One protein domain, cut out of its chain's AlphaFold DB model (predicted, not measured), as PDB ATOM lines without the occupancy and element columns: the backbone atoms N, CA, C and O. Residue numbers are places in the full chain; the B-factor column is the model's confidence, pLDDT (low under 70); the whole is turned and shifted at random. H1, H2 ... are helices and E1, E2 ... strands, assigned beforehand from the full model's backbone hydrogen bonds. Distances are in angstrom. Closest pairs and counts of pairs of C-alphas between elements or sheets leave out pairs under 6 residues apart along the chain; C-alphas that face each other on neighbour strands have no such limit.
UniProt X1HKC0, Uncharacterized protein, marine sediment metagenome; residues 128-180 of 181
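AT A GLANCE: This is residues 128 to 180 of the 181 residues of an uncharacterized protein of marine sediment metagenome (UniProt X1HKC0). Two small two-stranded hairpins follow one another along a flat, drawn-out shape, and a single helix, H1, packs beside the second hairpin at its E3 strand. The hairpin of E3 and E4 takes the middle, the hairpin of E1 and E2 lies toward one end of the long axis, and H1 lies toward the other. The printed part has 53 residues, with four named strands and then one named helix, in the order E1, E2, E3, E4, H1; each two-stranded sheet is antiparallel, and the class is mixed, helices and strands. The whole is only just loose, close to compact, with a radius of gyration of the C-alphas of 12.3 A and spans of 37 by 26 by 13 A.

IN THESE COORDINATES: E3 is residues 149 to 152, 9.6 A from first to last C-alpha, and E4 is residues 159 to 162, 10.0 A. E1 is residues 131 to 134, 10.0 A, and begins at C-alpha 131 at (9.271, 9.360, 39.323). E2 is residues 139 to 142, 9.8 A. H1 is residues 169 to 179, 15.7 A, and ends at C-alpha 179 at (-12.153, -1.338, 45.033).

HOW THE PARTS SIT: E3 and E4 form an antiparallel hairpin, with 140 degrees between their directions. N 150 and O 161 are within hydrogen-bond range at 2.9 A, and N 152 and O 159 at 3.0 A. H1 has 5 pairs of C-alphas within 8 A of E3, the closest being those of Tyr 150 and Leu 173, 7.0 A apart. In H1 every O i to N i+4 pair is within hydrogen-bond range. E1 and E2 form the other antiparallel hairpin, also at 140 degrees. N 131 and O 142 are 2.9 A apart, and N 133 and O 140 2.8 A, both within hydrogen-bond range. Between the hairpins, E2 and E4 have 1 pair of C-alphas within 8 A, those of Leu 142 and Glu 159, 7.6 A apart. E1 is apart from E3, E4 and H1, and E2 is apart from E3 and H1.

THE WHOLE: The two C-alphas farthest apart are those of Thr 137 and Gly 166, 38.3 A, and the first and last printed C-alphas, Gln 128 and Gly 180, are 28.3 A apart. The printed part has no cut. The link E1 to E2 is tight, while the links E2 to E3, E3 to E4 and E4 to H1 are short, with 6 residues in each. The mean pLDDT of the printed part is 82.4, and the model's confidence is under 70 at residues 169 to 180, of which 169 to 179 belong to H1.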
ATOM      1  N   GLN A 128      17.804   5.405  38.517       89.19
ATOM      2  CA  GLN A 128      17.003   4.919  37.397       89.19
ATOM      3  C   GLN A 128      15.626   4.448  37.881       89.19
ATOM      4  O   GLN A 128      15.534   3.614  38.783       89.19
ATOM      5  N   GLY A 129      14.570   4.939  37.232       88.12
ATOM      6  CA  GLY A 129      13.184   4.592  37.552       88.12
ATOM      7  C   GLY A 129      12.550   5.445  38.653       88.12
ATOM      8  O   GLY A 129      11.434   5.138  39.064       88.12
ATOM      9  N   ASP A 130      13.232   6.487  39.134       91.75
ATOM     10  CA  ASP A 130      12.603   7.519  39.959       91.75
ATOM     11  C   ASP A 130      11.489   8.245  39.174       91.75
ATOM     12  O   ASP A 130      11.582   8.433  37.959       91.75
ATOM     13  N   ILE A 131      10.438   8.665  39.877       90.81
ATOM     14  CA  ILE A 131       9.271   9.360  39.323       90.81
ATOM     15  C   ILE A 131       9.241  10.785  39.881       90.81
ATOM     16  O   ILE A 131       9.430  10.995  41.080       90.81
ATOM     17  N   ILE A 132       8.966  11.773  39.026       90.00
ATOM     18  CA  ILE A 132       8.679  13.142  39.472       90.00
ATOM     19  C   ILE A 132       7.184  13.259  39.747       90.00
ATOM     20  O   ILE A 132       6.355  13.038  38.867       90.00
ATOM     21  N   THR A 133       6.858  13.633  40.976       90.12
ATOM     22  CA  THR A 133       5.506  13.987  41.411       90.12
ATOM     23  C   THR A 133       5.431  15.490  41.663       90.12
ATOM     24  O   THR A 133       6.463  16.150  41.802       90.12
ATOM     25  N   ARG A 134       4.224  16.054  41.693       87.44
ATOM     26  CA  ARG A 134       4.000  17.444  42.095       87.44
ATOM     27  C   ARG A 134       3.106  17.474  43.317       87.44
ATOM     28  O   ARG A 134       2.023  16.895  43.277       87.44
ATOM     29  N   ASP A 135       3.554  18.168  44.352       82.31
ATOM     30  CA  ASP A 135       2.681  18.582  45.442       82.31
ATOM     31  C   ASP A 135       2.062  19.961  45.118       82.31
ATOM     32  O   ASP A 135       2.153  20.464  43.988       82.31
ATOM     33  N   ALA A 136       1.401  20.575  46.099       85.38
ATOM     34  CA  ALA A 136       0.739  21.866  45.928       85.38
ATOM     35  C   ALA A 136       1.699  23.038  45.628       85.38
ATOM     36  O   ALA A 136       1.234  24.107  45.228       85.38
ATOM     37  N   THR A 137       3.012  22.878  45.822       83.75
ATOM     38  CA  THR A 137       3.992  23.972  45.774       83.75
ATOM     39  C   THR A 137       5.207  23.670  44.889       83.75
ATOM     40  O   THR A 137       5.653  24.562  44.168       83.75
ATOM     41  N   ALA A 138       5.710  22.434  44.835       84.25
ATOM     42  CA  ALA A 138       6.955  22.072  44.156       84.25
ATOM     43  C   ALA A 138       6.948  20.653  43.536       84.25
ATOM     44  O   ALA A 138       6.145  19.787  43.893       84.25
ATOM     45  N   PRO A 139       7.842  20.384  42.563       88.44
ATOM     46  CA  PRO A 139       8.181  19.022  42.170       88.44
ATOM     47  C   PRO A 139       8.893  18.278  43.305       88.44
ATOM     48  O   PRO A 139       9.789  18.817  43.952       88.44
ATOM     49  N   LYS A 140       8.543  17.008  43.496       88.50
ATOM     50  CA  LYS A 140       9.129  16.112  44.494       88.50
ATOM     51  C   LYS A 140       9.465  14.768  43.866       88.50
ATOM     52  O   LYS A 140       8.736  14.249  43.018       88.50
ATOM     53  N   ARG A 141      10.564  14.175  44.320       92.19
ATOM     54  CA  ARG A 141      10.991  12.834  43.915       92.19
ATOM     55  C   ARG A 141      10.185  11.761  44.655       92.19
ATOM     56  O   ARG A 141      10.242  11.686  45.882       92.19
ATOM     57  N   LEU A 142       9.540  10.871  43.908       93.12
ATOM     58  CA  LEU A 142       9.089   9.567  44.387       93.12
ATOM     59  C   LEU A 142      10.092   8.514  43.903       93.12
ATOM     60  O   LEU A 142      10.267   8.314  42.702       93.12
ATOM     61  N   ALA A 143      10.789   7.867  44.838       93.69
ATOM     62  CA  ALA A 143      11.778   6.845  44.497       93.69
ATOM     63  C   ALA A 143      11.138   5.694  43.705       93.69
ATOM     64  O   ALA A 143       9.942   5.441  43.848       93.69
ATOM     65  N   LYS A 144      11.928   4.972  42.903       91.88
ATOM     66  CA  LYS A 144      11.432   3.769  42.216       91.88
ATOM     67  C   LYS A 144      10.817   2.770  43.208       91.88
ATOM     68  O   LYS A 144      11.355   2.557  44.297       91.88
ATOM     69  N   GLY A 145       9.720   2.131  42.811       90.00
ATOM     70  CA  GLY A 145       9.110   1.053  43.586       90.00
ATOM     71  C   GLY A 145      10.015  -0.180  43.679       90.00
ATOM     72  O   GLY A 145      10.944  -0.360  42.885       90.00
ATOM     73  N   ILE A 146       9.724  -1.044  44.650       89.12
ATOM     74  CA  ILE A 146      10.343  -2.369  44.799       89.12
ATOM     75  C   ILE A 146       9.296  -3.464  44.562       89.12
ATOM     76  O   ILE A 146       8.099  -3.205  44.647       89.12
ATOM     77  N   THR A 147       9.738  -4.688  44.264       89.19
ATOM     78  CA  THR A 147       8.843  -5.850  44.108       89.19
ATOM     79  C   THR A 147       7.958  -6.039  45.343       89.19
ATOM     80  O   THR A 147       8.420  -5.839  46.468       89.19
ATOM     81  N   GLY A 148       6.694  -6.427  45.139       86.44
ATOM     82  CA  GLY A 148       5.710  -6.528  46.218       86.44
ATOM     83  C   GLY A 148       5.117  -5.185  46.651       86.44
ATOM     84  O   GLY A 148       4.505  -5.118  47.715       86.44
ATOM     85  N   TYR A 149       5.298  -4.115  45.868       88.94
ATOM     86  CA  TYR A 149       4.654  -2.815  46.068       88.94
ATOM     87  C   TYR A 149       3.991  -2.336  44.775       88.94
ATOM     88  O   TYR A 149       4.519  -2.536  43.682       88.94
ATOM     89  N   TYR A 150       2.858  -1.650  44.903       87.25
ATOM     90  CA  TYR A 150       2.157  -0.995  43.797       87.25
ATOM     91  C   TYR A 150       1.986   0.502  44.074       87.25
ATOM     92  O   TYR A 150       1.994   0.943  45.228       87.25
ATOM     93  N   LEU A 151       1.865   1.290  43.004       91.00
ATOM     94  CA  LEU A 151       1.610   2.725  43.094       91.00
ATOM     95  C   LEU A 151       0.109   2.959  43.267       91.00
ATOM     96  O   LEU A 151      -0.690   2.440  42.487       91.00
ATOM     97  N   LYS A 152      -0.268   3.777  44.245       86.62
ATOM     98  CA  LYS A 152      -1.643   4.261  44.423       86.62
ATOM     99  C   LYS A 152      -1.657   5.784  44.550       86.62
ATOM    100  O   LYS A 152      -0.621   6.388  44.804       86.62
ATOM    101  N   ALA A 153      -2.833   6.395  44.421       84.75
ATOM    102  CA  ALA A 153      -2.994   7.851  44.483       84.75
ATOM    103  C   ALA A 153      -2.653   8.479  45.852       84.75
ATOM    104  O   ALA A 153      -2.325   9.658  45.892       84.75
ATOM    105  N   GLY A 154      -2.714   7.708  46.945       84.44
ATOM    106  CA  GLY A 154      -2.520   8.215  48.310       84.44
ATOM    107  C   GLY A 154      -3.604   9.213  48.741       84.44
ATOM    108  O   GLY A 154      -4.594   9.411  48.041       84.44
ATOM    109  N   ALA A 155      -3.457   9.813  49.928       85.75
ATOM    110  CA  ALA A 155      -4.430  10.791  50.437       85.75
ATOM    111  C   ALA A 155      -4.275  12.181  49.794       85.75
ATOM    112  O   ALA A 155      -5.261  12.880  49.595       85.75
ATOM    113  N   ASN A 156      -3.034  12.569  49.483       87.75
ATOM    114  CA  ASN A 156      -2.693  13.860  48.877       87.75
ATOM    115  C   ASN A 156      -1.656  13.726  47.748       87.75
ATOM    116  O   ASN A 156      -1.619  14.562  46.852       87.75
ATOM    117  N   GLU A 157      -0.812  12.691  47.794       90.25
ATOM    118  CA  GLU A 157       0.277  12.446  46.848       90.25
ATOM    119  C   GLU A 157       0.355  10.950  46.510       90.25
ATOM    120  O   GLU A 157       0.120  10.128  47.405       90.25
ATOM    121  N   PRO A 158       0.749  10.581  45.274       92.31
ATOM    122  CA  PRO A 158       0.986   9.190  44.921       92.31
ATOM    123  C   PRO A 158       2.053   8.544  45.808       92.31
ATOM    124  O   PRO A 158       3.126   9.107  46.022       92.31
ATOM    125  N   GLU A 159       1.782   7.331  46.283       92.69
ATOM    126  CA  GLU A 159       2.676   6.606  47.185       92.69
ATOM    127  C   GLU A 159       2.768   5.118  46.833       92.69
ATOM    128  O   GLU A 159       1.819   4.511  46.326       92.69
ATOM    129  N   TRP A 160       3.922   4.515  47.128       93.75
ATOM    130  CA  TRP A 160       4.095   3.067  47.052       93.75
ATOM    131  C   TRP A 160       3.466   2.408  48.276       93.75
ATOM    132  O   TRP A 160       3.734   2.791  49.413       93.75
ATOM    133  N   THR A 161       2.650   1.387  48.056       90.56
ATOM    134  CA  THR A 161       2.037   0.587  49.121       90.56
ATOM    135  C   THR A 161       2.333  -0.885  48.902       90.56
ATOM    136  O   THR A 161       2.358  -1.354  47.765       90.56
ATOM    137  N   ALA A 162       2.575  -1.603  50.001       89.94
ATOM    138  CA  ALA A 162       2.832  -3.031  49.958       89.94
ATOM    139  C   ALA A 162       1.612  -3.783  49.417       89.94
ATOM    140  O   ALA A 162       0.463  -3.494  49.766       89.94
ATOM    141  N   VAL A 163       1.879  -4.782  48.592       85.69
ATOM    142  CA  VAL A 163       0.891  -5.763  48.165       85.69
ATOM    143  C   VAL A 163       0.436  -6.563  49.397       85.69
ATOM    144  O   VAL A 163       1.285  -7.063  50.142       85.69
ATOM    145  N   PRO A 164      -0.881  -6.680  49.661       82.38
ATOM    146  CA  PRO A 164      -1.371  -7.445  50.798       82.38
ATOM    147  C   PRO A 164      -0.953  -8.925  50.731       82.38
ATOM    148  O   PRO A 164      -0.895  -9.504  49.643       82.38
ATOM    149  N   PRO A 165      -0.707  -9.573  51.883       77.69
ATOM    150  CA  PRO A 165      -0.345 -10.985  51.917       77.69
ATOM    151  C   PRO A 165      -1.459 -11.848  51.312       77.69
ATOM    152  O   PRO A 165      -2.628 -11.708  51.669       77.69
ATOM    153  N   GLY A 166      -1.083 -12.752  50.403       76.19
ATOM    154  CA  GLY A 166      -2.014 -13.637  49.693       76.19
ATOM    155  C   GLY A 166      -2.415 -13.171  48.290       76.19
ATOM    156  O   GLY A 166      -3.141 -13.900  47.625       76.19
ATOM    157  N   TYR A 167      -1.922 -12.016  47.832       71.19
ATOM    158  CA  TYR A 167      -2.096 -11.530  46.462       71.19
ATOM    159  C   TYR A 167      -0.757 -11.529  45.723       71.19
ATOM    160  O   TYR A 167       0.274 -11.157  46.286       71.19
ATOM    161  N   THR A 168      -0.760 -11.930  44.454       72.69
ATOM    162  CA  THR A 168       0.355 -11.648  43.539       72.69
ATOM    163  C   THR A 168       0.352 -10.173  43.121       72.69
ATOM    164  O   THR A 168      -0.678  -9.502  43.210       72.69
ATOM    165  N   ASP A 169       1.477  -9.660  42.609       67.81
ATOM    166  CA  ASP A 169       1.581  -8.270  42.126       67.81
ATOM    167  C   ASP A 169       0.478  -7.926  41.097       67.81
ATOM    168  O   ASP A 169      -0.060  -6.818  41.097       67.81
ATOM    169  N   ALA A 170       0.078  -8.891  40.260       67.00
ATOM    170  CA  ALA A 170      -0.996  -8.728  39.278       67.00
ATOM    171  C   ALA A 170      -2.405  -8.732  39.908       67.00
ATOM    172  O   ALA A 170      -3.270  -7.957  39.497       67.00
ATOM    173  N   GLU A 171      -2.643  -9.569  40.920       68.62
ATOM    174  CA  GLU A 171      -3.937  -9.651  41.617       68.62
ATOM    175  C   GLU A 171      -4.164  -8.451  42.546       68.62
ATOM    176  O   GLU A 171      -5.291  -7.983  42.696       68.62
ATOM    177  N   ALA A 172      -3.092  -7.898  43.117       64.44
ATOM    178  CA  ALA A 172      -3.139  -6.681  43.919       64.44
ATOM    179  C   ALA A 172      -3.481  -5.443  43.078       64.44
ATOM    180  O   ALA A 172      -4.286  -4.614  43.504       64.44
ATOM    181  N   LEU A 173      -2.933  -5.348  41.858       65.62
ATOM    182  CA  LEU A 173      -3.303  -4.316  40.883       65.62
ATOM    183  C   LEU A 173      -4.771  -4.440  40.456       65.62
ATOM    184  O   LEU A 173      -5.474  -3.433  40.373       65.62
ATOM    185  N   ALA A 174      -5.253  -5.667  40.231       69.00
ATOM    186  CA  ALA A 174      -6.654  -5.917  39.897       69.00
ATOM    187  C   ALA A 174      -7.603  -5.536  41.047       69.00
ATOM    188  O   ALA A 174      -8.652  -4.946  40.804       69.00
ATOM    189  N   TRP A 175      -7.228  -5.808  42.301       65.94
ATOM    190  CA  TRP A 175      -8.016  -5.407  43.470       65.94
ATOM    191  C   TRP A 175      -8.031  -3.884  43.674       65.94
ATOM    192  O   TRP A 175      -9.095  -3.304  43.894       65.94
ATOM    193  N   ALA A 176      -6.879  -3.218  43.529       63.59
ATOM    194  CA  ALA A 176      -6.774  -1.763  43.651       63.59
ATOM    195  C   ALA A 176      -7.618  -1.020  42.597       63.59
ATOM    196  O   ALA A 176      -8.254  -0.022  42.926       63.59
ATOM    197  N   LEU A 177      -7.686  -1.531  41.363       65.44
ATOM    198  CA  LEU A 177      -8.503  -0.957  40.287       65.44
ATOM    199  C   LEU A 177     -10.018  -1.131  40.513       65.44
ATOM    200  O   LEU A 177     -10.806  -0.315  40.043       65.44
ATOM    201  N   VAL A 178     -10.431  -2.202  41.200       66.75
ATOM    202  CA  VAL A 178     -11.849  -2.564  41.380       66.75
ATOM    203  C   VAL A 178     -12.455  -1.968  42.655       66.75
ATOM    204  O   VAL A 178     -13.657  -1.713  42.689       66.75
ATOM    205  N   VAL A 179     -11.654  -1.743  43.701       63.72
ATOM    206  CA  VAL A 179     -12.153  -1.338  45.033       63.72
ATOM    207  C   VAL A 179     -11.671   0.061  45.451       63.72
ATOM    208  O   VAL A 179     -12.240   0.650  46.365       63.72
ATOM    209  N   GLY A 180     -10.650   0.617  44.789       60.91
ATOM    210  CA  GLY A 180     -10.077   1.930  45.097       60.91
ATOM    211  C   GLY A 180     -10.495   3.017  44.108       60.91
ATOM    212  O   GLY A 180      -9.709   3.372  43.230       60.91
TER     213      GLY A 180